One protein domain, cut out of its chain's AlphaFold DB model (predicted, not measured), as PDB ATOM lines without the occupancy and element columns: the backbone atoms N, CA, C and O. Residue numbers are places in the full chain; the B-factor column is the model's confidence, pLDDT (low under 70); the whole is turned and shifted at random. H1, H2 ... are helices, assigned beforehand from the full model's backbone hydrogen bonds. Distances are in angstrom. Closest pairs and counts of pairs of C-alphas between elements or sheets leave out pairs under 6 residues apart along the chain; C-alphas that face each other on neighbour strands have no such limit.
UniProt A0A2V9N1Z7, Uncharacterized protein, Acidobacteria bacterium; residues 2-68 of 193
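This is residues 2 to 68 of the 193 residues of an uncharacterized protein of Acidobacteria bacterium (UniProt A0A2V9N1Z7). Two long helices, H2 and H3, lie side by side as a nearly antiparallel helical hairpin, and the short helix H1 packs on both of them near the end where H2 begins and H3 ends. The loop of residues 33 to 46 joins H2 to H3 at the other end of this rod-shaped model, and the loop of residues 8 to 17 leads from H1 to H2. The printed part has 67 residues with three named helices, in the order H1, H2, H3, and no named strand; the class is all helix. It is only just loose, close to compact, with a radius of gyration of the C-alphas of 13.3 A, and its C-alphas span 42 by 20 by 18 A.

H1, residues 2 to 7, and H2, residues 18 to 32, form a helical hairpin. They touch, with the C-alphas of Leu 3 and Ala 23 closest at 6.7 A, and H2 does so with residues 19 to 23 alone. They run opposite ways at a steep tilt of 37 degrees, only just beyond shallow. H2 and H3, residues 47 to 63, form a second helical hairpin and touch; their closest C-alphas, those of Ile 27 and Leu 52, are 6.7 A apart. They run opposite ways at a shallow tilt of 11 degrees. H3 also touches H1, with residues 59 to 63 alone; the closest C-alphas are those of Ala 4 and Cys 59, 5.9 A apart. H1 and H3 run the same way at a steep tilt of 39 degrees. One of the three touching pairs is at a shallow tilt, and the helix packing is mostly crossed, but only just. In H1 and H2 every O i to N i+4 pair is within hydrogen-bond range; in H3, 12 of 13 are.

H1 begins at C-alpha 2, (-41.924, -6.812, 1.376), and ends at Leu 7. H2 runs from Trp 18, with its C-alpha at (-29.012, -11.163, 9.879), to Tyr 32, and measures 20.5 A from first to last C-alpha. H3, the longest helix, runs 22.3 A from Leu 47 to Val 63, where its last C-alpha stands at (-44.149, -15.205, 9.672).

The two C-alphas farthest apart are those of Lys 11 and Glu 43, 42.7 A. The printed part has no cut. The link from H1 to H2 is short, with 10 residues, and the link from H2 to H3 is long, with 14 residues. The mean pLDDT of the printed part is 85.9; residues 2 to 11 are under 70.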
ATOM      1  N   LEU A   2     -43.387  -6.672   1.538       60.38
ATOM      2  CA  LEU A   2     -41.924  -6.812   1.376       60.38
ATOM      3  C   LEU A   2     -41.205  -7.346   2.629       60.38
ATOM      4  O   LEU A   2     -40.509  -8.349   2.536       60.38
ATOM      5  N   LEU A   3     -41.431  -6.762   3.814       60.88
ATOM      6  CA  LEU A   3     -40.791  -7.213   5.066       60.88
ATOM      7  C   LEU A   3     -41.121  -8.680   5.410       60.88
ATOM      8  O   LEU A   3     -40.245  -9.468   5.753       60.88
ATOM      9  N   ALA A   4     -42.383  -9.074   5.224       60.47
ATOM     10  CA  ALA A   4     -42.825 -10.456   5.387       60.47
ATOM     11  C   ALA A   4     -42.220 -11.401   4.330       60.47
ATOM     12  O   ALA A   4     -41.935 -12.556   4.635       60.47
ATOM     13  N   ALA A   5     -41.983 -10.923   3.103       62.91
ATOM     14  CA  ALA A   5     -41.291 -11.690   2.069       62.91
ATOM     15  C   ALA A   5     -39.803 -11.911   2.402       62.91
ATOM     16  O   ALA A   5     -39.277 -12.976   2.096       62.91
ATOM     17  N   PHE A   6     -39.145 -10.972   3.099       63.56
ATOM     18  CA  PHE A   6     -37.772 -11.158   3.597       63.56
ATOM     19  C   PHE A   6     -37.667 -12.238   4.688       63.56
ATOM     20  O   PHE A   6     -36.647 -12.929   4.773       63.56
ATOM     21  N   LEU A   7     -38.712 -12.391   5.508       65.38
ATOM     22  CA  LEU A   7     -38.760 -13.356   6.613       65.38
ATOM     23  C   LEU A   7     -39.308 -14.734   6.202       65.38
ATOM     24  O   LEU A   7     -38.955 -15.734   6.825       65.38
ATOM     25  N   LYS A   8     -40.123 -14.828   5.140       60.94
ATOM     26  CA  LYS A   8     -40.615 -16.110   4.611       60.94
ATOM     27  C   LYS A   8     -39.487 -16.906   3.944       60.94
ATOM     28  O   LYS A   8     -39.227 -16.745   2.758       60.94
ATOM     29  N   LEU A   9     -38.894 -17.848   4.676       57.91
ATOM     30  CA  LEU A   9     -38.346 -19.088   4.115       57.91
ATOM     31  C   LEU A   9     -38.586 -20.236   5.111       57.91
ATOM     32  O   LEU A   9     -38.298 -20.059   6.293       57.91
ATOM     33  N   PRO A  10     -39.029 -21.426   4.664       55.06
ATOM     34  CA  PRO A  10     -39.398 -22.552   5.537       55.06
ATOM     35  C   PRO A  10     -38.225 -23.197   6.314       55.06
ATOM     36  O   PRO A  10     -38.360 -24.311   6.806       55.06
ATOM     37  N   LYS A  11     -37.055 -22.545   6.398       64.50
ATOM     38  CA  LYS A  11     -35.805 -23.114   6.940       64.50
ATOM     39  C   LYS A  11     -34.924 -22.114   7.701       64.50
ATOM     40  O   LYS A  11     -33.715 -22.330   7.788       64.50
ATOM     41  N   LEU A  12     -35.460 -20.996   8.205       76.00
ATOM     42  CA  LEU A  12     -34.635 -20.132   9.060       76.00
ATOM     43  C   LEU A  12     -34.276 -20.881  10.357       76.00
ATOM     44  O   LEU A  12     -35.144 -21.530  10.944       76.00
ATOM     45  N   PRO A  13     -33.008 -20.829  10.803       83.38
ATOM     46  CA  PRO A  13     -32.593 -21.493  12.028       83.38
ATOM     47  C   PRO A  13     -33.306 -20.890  13.244       83.38
ATOM     48  O   PRO A  13     -33.768 -19.752  13.208       83.38
ATOM     49  N   LYS A  14     -33.371 -21.631  14.356       84.56
ATOM     50  CA  LYS A  14     -33.999 -21.126  15.592       84.56
ATOM     51  C   LYS A  14     -33.269 -19.919  16.194       84.56
ATOM     52  O   LYS A  14     -33.894 -19.110  16.863       84.56
ATOM     53  N   HIS A  15     -31.970 -19.774  15.932       88.50
ATOM     54  CA  HIS A  15     -31.204 -18.612  16.373       88.50
ATOM     55  C   HIS A  15     -31.424 -17.396  15.465       88.50
ATOM     56  O   HIS A  15     -31.768 -17.524  14.289       88.50
ATOM     57  N   MET A  16     -31.171 -16.205  16.006       91.88
ATOM     58  CA  MET A  16     -31.292 -14.941  15.277       91.88
ATOM     59  C   MET A  16     -30.444 -14.940  13.998       91.88
ATOM     60  O   MET A  16     -29.258 -15.263  14.016       91.88
ATOM     61  N   THR A  17     -30.991 -14.507  12.878       92.19
ATOM     62  CA  THR A  17     -30.250 -14.330  11.623       92.19
ATOM     63  C   THR A  17     -30.025 -12.851  11.325       92.19
ATOM     64  O   THR A  17     -30.620 -11.974  11.947       92.19
ATOM     65  N   TRP A  18     -29.178 -12.546  10.339       90.62
ATOM     66  CA  TRP A  18     -29.012 -11.163   9.879       90.62
ATOM     67  C   TRP A  18     -30.318 -10.578   9.313       90.62
ATOM     68  O   TRP A  18     -30.515  -9.371   9.372       90.62
ATOM     69  N   ARG A  19     -31.229 -11.421   8.801       90.81
ATOM     70  CA  ARG A  19     -32.544 -10.995   8.298       90.81
ATOM     71  C   ARG A  19     -33.459 -10.550   9.429       90.81
ATOM     72  O   ARG A  19     -34.147  -9.547   9.283       90.81
ATOM     73  N   ASP A  20     -33.415 -11.260  10.555       92.50
ATOM     74  CA  ASP A  20     -34.134 -10.872  11.772       92.50
ATOM     75  C   ASP A  20     -33.619  -9.515  12.277       92.50
ATOM     76  O   ASP A  20     -34.410  -8.613  12.553       92.50
ATOM     77  N   ALA A  21     -32.291  -9.333  12.298       93.00
ATOM     78  CA  ALA A  21     -31.662  -8.057  12.641       93.00
ATOM     79  C   ALA A  21     -32.085  -6.929  11.686       93.00
ATOM     80  O   ALA A  21     -32.484  -5.858  12.135       93.00
ATOM     81  N   ALA A  22     -32.047  -7.175  10.374       93.06
ATOM     82  CA  ALA A  22     -32.452  -6.201   9.369       93.06
ATOM     83  C   ALA A  22     -33.930  -5.811   9.524       93.06
ATOM     84  O   ALA A  22     -34.251  -4.626   9.485       93.06
ATOM     85  N   ALA A  23     -34.822  -6.777   9.760       93.62
ATOM     86  CA  ALA A  23     -36.237  -6.501   9.987       93.62
ATOM     87  C   ALA A  23     -36.467  -5.665  11.258       93.62
ATOM     88  O   ALA A  23     -37.211  -4.684  11.210       93.62
ATOM     89  N   LEU A  24     -35.785  -5.996  12.363       94.19
ATOM     90  CA  LEU A  24     -35.822  -5.207  13.600       94.19
ATOM     91  C   LEU A  24     -35.335  -3.772  13.374       94.19
ATOM     92  O   LEU A  24     -35.996  -2.831  13.809       94.19
ATOM     93  N   ILE A  25     -34.214  -3.604  12.670       93.94
ATOM     94  CA  ILE A  25     -33.641  -2.288  12.361       93.94
ATOM     95  C   ILE A  25     -34.598  -1.477  11.489       93.94
ATOM     96  O   ILE A  25     -34.812  -0.306  11.776       93.94
ATOM     97  N   VAL A  26     -35.207  -2.075  10.463       94.44
ATOM     98  CA  VAL A  26     -36.165  -1.377   9.591       94.44
ATOM     99  C   VAL A  26     -37.396  -0.925  10.377       94.44
ATOM    100  O   VAL A  26     -37.815   0.225  10.235       94.44
ATOM    101  N   ILE A  27     -37.957  -1.786  11.232       93.94
ATOM    102  CA  ILE A  27     -39.101  -1.428  12.086       93.94
ATOM    103  C   ILE A  27     -38.718  -0.291  13.043       93.94
ATOM    104  O   ILE A  27     -39.420   0.720  13.105       93.94
ATOM    105  N   ALA A  28     -37.580  -0.410  13.735       92.81
ATOM    106  CA  ALA A  28     -37.098   0.616  14.657       92.81
ATOM    107  C   ALA A  28     -36.817   1.944  13.937       92.81
ATOM    108  O   ALA A  28     -37.269   2.996  14.381       92.81
ATOM    109  N   ALA A  29     -36.126   1.912  12.797       92.38
ATOM    110  CA  ALA A  29     -35.831   3.097  11.998       92.38
ATOM    111  C   ALA A  29     -37.113   3.787  11.521       92.38
ATOM    112  O   ALA A  29     -37.213   5.005  11.619       92.38
ATOM    113  N   THR A  30     -38.122   3.023  11.091       93.12
ATOM    114  CA  THR A  30     -39.427   3.572  10.683       93.12
ATOM    115  C   THR A  30     -40.088   4.360  11.818       93.12
ATOM    116  O   THR A  30     -40.650   5.431  11.576       93.12
ATOM    117  N   TYR A  31     -39.986   3.863  13.055       90.94
ATOM    118  CA  TYR A  31     -40.477   4.558  14.245       90.94
ATOM    119  C   TYR A  31     -39.656   5.819  14.553       90.94
ATOM    120  O   TYR A  31     -40.209   6.918  14.621       90.94
ATOM    121  N   TYR A  32     -38.332   5.688  14.690       88.12
ATOM    122  CA  TYR A  32     -37.461   6.787  15.126       88.12
ATOM    123  C   TYR A  32     -37.315   7.908  14.103       88.12
ATOM    124  O   TYR A  32     -37.232   9.076  14.483       88.12
ATOM    125  N   LEU A  33     -37.327   7.577  12.813       90.31
ATOM    126  CA  LEU A  33     -37.299   8.556  11.726       90.31
ATOM    127  C   LEU A  33     -38.684   9.149  11.439       90.31
ATOM    128  O   LEU A  33     -38.818   9.967  10.531       90.31
ATOM    129  N   LYS A  34     -39.711   8.752  12.206       89.69
ATOM    130  CA  LYS A  34     -41.084   9.266  12.115       89.69
ATOM    131  C   LYS A  34     -41.680   9.155  10.706       89.69
ATOM    132  O   LYS A  34     -42.551   9.943  10.346       89.69
ATOM    133  N   TRP A  35     -41.266   8.153   9.925       91.25
ATOM    134  CA  TRP A  35     -41.696   7.971   8.530       91.25
ATOM    135  C   TRP A  35     -43.210   7.827   8.375       91.25
ATOM    136  O   TRP A  35     -43.766   8.190   7.346       91.25
ATOM    137  N   LEU A  36     -43.873   7.303   9.406       88.94
ATOM    138  CA  LEU A  36     -45.315   7.082   9.431       88.94
ATOM    139  C   LEU A  36     -46.091   8.185  10.162       88.94
ATOM    140  O   LEU A  36     -47.310   8.110  10.243       88.94
ATOM    141  N   HIS A  37     -45.427   9.205  10.711       85.44
ATOM    142  CA  HIS A  37     -46.093  10.183  11.574       85.44
ATOM    143  C   HIS A  37     -47.086  11.071  10.812       85.44
ATOM    144  O   HIS A  37     -48.137  11.397  11.346       85.44
ATOM    145  N   SER A  38     -46.797  11.406   9.550       88.75
ATOM    146  CA  SER A  38     -47.683  12.208   8.694       88.75
ATOM    147  C   SER A  38     -48.898  11.446   8.160       88.75
ATOM    148  O   SER A  38     -49.796  12.061   7.594       88.75
ATOM    149  N   ALA A  39     -48.940  10.119   8.317       91.12
ATOM    150  CA  ALA A  39     -50.044   9.297   7.829       91.12
ATOM    151  C   ALA A  39     -51.277   9.326   8.753       91.12
ATOM    152  O   ALA A  39     -52.329   8.819   8.368       91.12
ATOM    153  N   TRP A  40     -51.171   9.933   9.942       90.31
ATOM    154  CA  TRP A  40     -52.277  10.100  10.885       90.31
ATOM    155  C   TRP A  40     -52.397  11.550  11.375       90.31
ATOM    156  O   TRP A  40     -51.386  12.248  11.466       90.31
ATOM    157  N   PRO A  41     -53.615  12.003  11.732       92.25
ATOM    158  CA  PRO A  41     -53.816  13.273  12.420       92.25
ATOM    159  C   PRO A  41     -53.053  13.345  13.757       92.25
ATOM    160  O   PRO A  41     -52.852  12.303  14.395       92.25
ATOM    161  N   PRO A  42     -52.664  14.547  14.228       87.50
ATOM    162  CA  PRO A  42     -51.934  14.721  15.490       87.50
ATOM    163  C   PRO A  42     -52.636  14.118  16.716       87.50
ATOM    164  O   PRO A  42     -51.974  13.601  17.616       87.50
ATOM    165  N   GLU A  43     -53.969  14.120  16.736       90.31
ATOM    166  CA  GLU A  43     -54.799  13.544  17.804       90.31
ATOM    167  C   GLU A  43     -54.610  12.023  17.937       90.31
ATOM    168  O   GLU A  43     -54.907  11.433  18.974       90.31
ATOM    169  N   LEU A  44     -54.083  11.387  16.888       89.62
ATOM    170  CA  LEU A  44     -53.845   9.952  16.782       89.62
ATOM    171  C   LEU A  44     -52.348   9.613  16.717       89.62
ATOM    172  O   LEU A  44     -51.972   8.543  16.237       89.62
ATOM    173  N   ALA A  45     -51.483  10.480  17.254       87.31
ATOM    174  CA  ALA A  45     -50.024  10.317  17.235       87.31
ATOM    175  C   ALA A  45     -49.500   9.013  17.878       87.31
ATOM    176  O   ALA A  45     -48.352   8.634  17.643       87.31
ATOM    177  N   VAL A  46     -50.324   8.302  18.658       87.94
ATOM    178  CA  VAL A  46     -49.997   6.977  19.215       87.94
ATOM    179  C   VAL A  46     -50.121   5.842  18.188       87.94
ATOM    180  O   VAL A  46     -49.415   4.836  18.287       87.94
ATOM    181  N   LEU A  47     -50.984   5.990  17.176       90.94
ATOM    182  CA  LEU A  47     -51.307   4.922  16.226       90.94
ATOM    183  C   LEU A  47     -50.109   4.419  15.410       90.94
ATOM    184  O   LEU A  47     -50.000   3.203  15.272       90.94
ATOM    185  N   PRO A  48     -49.165   5.263  14.939       91.88
ATOM    186  CA  PRO A  48     -47.961   4.770  14.271       91.88
ATOM    187  C   PRO A  48     -47.165   3.767  15.118       91.88
ATOM    188  O   PRO A  48     -46.659   2.778  14.587       91.88
ATOM    189  N   LYS A  49     -47.076   3.983  16.440       90.94
ATOM    190  CA  LYS A  49     -46.383   3.069  17.363       90.94
ATOM    191  C   LYS A  49     -47.120   1.735  17.468       90.94
ATOM    192  O   LYS A  49     -46.491   0.687  17.350       90.94
ATOM    193  N   LEU A  50     -48.442   1.774  17.648       92.81
ATOM    194  CA  LEU A  50     -49.272   0.566  17.737       92.81
ATOM    195  C   LEU A  50     -49.270  -0.225  16.427       92.81
ATOM    196  O   LEU A  50     -49.148  -1.445  16.448       92.81
ATOM    197  N   PHE A  51     -49.329   0.466  15.290       93.75
ATOM    198  CA  PHE A  51     -49.234  -0.152  13.973       93.75
ATOM    199  C   PHE A  51     -47.892  -0.869  13.782       93.75
ATOM    200  O   PHE A  51     -47.860  -2.015  13.345       93.75
ATOM    201  N   LEU A  52     -46.774  -0.238  14.151       93.75
ATOM    202  CA  LEU A  52     -45.463  -0.890  14.073       93.75
ATOM    203  C   LEU A  52     -45.327  -2.061  15.053       93.75
ATOM    204  O   LEU A  52     -44.680  -3.051  14.714       93.75
ATOM    205  N   ALA A  53     -45.954  -1.979  16.229       93.31
ATOM    206  CA  ALA A  53     -46.022  -3.096  17.165       93.31
ATOM    207  C   ALA A  53     -46.800  -4.286  16.575       93.31
ATOM    208  O   ALA A  53     -46.335  -5.419  16.680       93.31
ATOM    209  N   ASP A  54     -47.919  -4.034  15.891       93.25
ATOM    210  CA  ASP A  54     -48.693  -5.062  15.182       93.25
ATOM    211  C   ASP A  54     -47.901  -5.675  14.013       93.25
ATOM    212  O   ASP A  54     -47.789  -6.897  13.891       93.25
ATOM    213  N   VAL A  55     -47.230  -4.841  13.211       93.50
ATOM    214  CA  VAL A  55     -46.326  -5.309  12.148       93.50
ATOM    215  C   VAL A  55     -45.212  -6.186  12.720       93.50
ATOM    216  O   VAL A  55     -44.912  -7.235  12.143       93.50
ATOM    217  N   ALA A  56     -44.607  -5.796  13.845       92.94
ATOM    218  CA  ALA A  56     -43.595  -6.600  14.521       92.94
ATOM    219  C   ALA A  56     -44.181  -7.931  15.018       92.94
ATOM    220  O   ALA A  56     -43.589  -8.982  14.766       92.94
ATOM    221  N   LEU A  57     -45.359  -7.908  15.646       91.50
ATOM    222  CA  LEU A  57     -46.050  -9.110  16.110       91.50
ATOM    223  C   LEU A  57     -46.284 -10.082  14.948       91.50
ATOM    224  O   LEU A  57     -45.860 -11.236  15.004       91.50
ATOM    225  N   TYR A  58     -46.873  -9.605  13.852       90.69
ATOM    226  CA  TYR A  58     -47.132 -10.426  12.676       90.69
ATOM    227  C   TYR A  58     -45.837 -10.967  12.052       90.69
ATOM    228  O   TYR A  58     -45.720 -12.160  11.759       90.69
ATOM    229  N   CYS A  59     -44.823 -10.118  11.879       91.00
ATOM    230  CA  CYS A  59     -43.560 -10.525  11.271       91.00
ATOM    231  C   CYS A  59     -42.824 -11.574  12.112       91.00
ATOM    232  O   CYS A  59     -42.336 -12.562  11.562       91.00
ATOM    233  N   PHE A  60     -42.754 -11.395  13.432       90.75
ATOM    234  CA  PHE A  60     -41.930 -12.251  14.280       90.75
ATOM    235  C   PHE A  60     -42.673 -13.475  14.821       90.75
ATOM    236  O   PHE A  60     -42.093 -14.557  14.864       90.75
ATOM    237  N   PHE A  61     -43.956 -13.362  15.153       89.94
ATOM    238  CA  PHE A  61     -44.715 -14.486  15.707       89.94
ATOM    239  C   PHE A  61     -45.418 -15.311  14.632       89.94
ATOM    240  O   PHE A  61     -45.419 -16.535  14.724       89.94
ATOM    241  N   VAL A  62     -45.968 -14.678  13.590       88.81
ATOM    242  CA  VAL A  62     -46.703 -15.403  12.535       88.81
ATOM    243  C   VAL A  62     -45.773 -15.830  11.405       88.81
ATOM    244  O   VAL A  62     -45.751 -17.000  11.030       88.81
ATOM    245  N   VAL A  63     -44.988 -14.904  10.846       88.38
ATOM    246  CA  VAL A  63     -44.149 -15.205   9.672       88.38
ATOM    247  C   VAL A  63     -42.862 -15.933  10.058       88.38
ATOM    248  O   VAL A  63     -42.517 -16.940   9.442       88.38
ATOM    249  N   ARG A  64     -42.139 -15.419  11.056       88.50
ATOM    250  CA  ARG A  64     -40.856 -15.977  11.509       88.50
ATOM    251  C   ARG A  64     -41.010 -17.158  12.475       88.50
ATOM    252  O   ARG A  64     -40.052 -17.919  12.624       88.50
ATOM    253  N   GLY A  65     -42.179 -17.297  13.105       87.81
ATOM    254  CA  GLY A  65     -42.471 -18.360  14.067       87.81
ATOM    255  C   GLY A  65     -41.558 -18.312  15.291       87.81
ATOM    256  O   GLY A  65     -40.972 -19.329  15.651       87.81
ATOM    257  N   LEU A  66     -41.353 -17.126  15.876       88.94
ATOM    258  CA  LEU A  66     -40.499 -16.957  17.049       88.94
ATOM    259  C   LEU A  66     -41.055 -17.745  18.245       88.94
ATOM    260  O   LEU A  66     -42.102 -17.419  18.800       88.94
ATOM    261  N   GLU A  67     -40.319 -18.775  18.653       84.12
ATOM    262  CA  GLU A  67     -40.605 -19.575  19.841       84.12
ATOM    263  C   GLU A  67     -39.919 -18.980  21.079       84.12
ATOM    264  O   GLU A  67     -38.908 -18.289  20.986       84.12
ATOM    265  N   GLY A  68     -40.445 -19.269  22.271       81.62
ATOM    266  CA  GLY A  68     -39.781 -18.903  23.528       81.62
ATOM    267  C   GLY A  68     -39.853 -17.421  23.900       81.62
ATOM    268  O   GLY A  68     -39.314 -17.037  24.934       81.62
TER     269      GLY A  68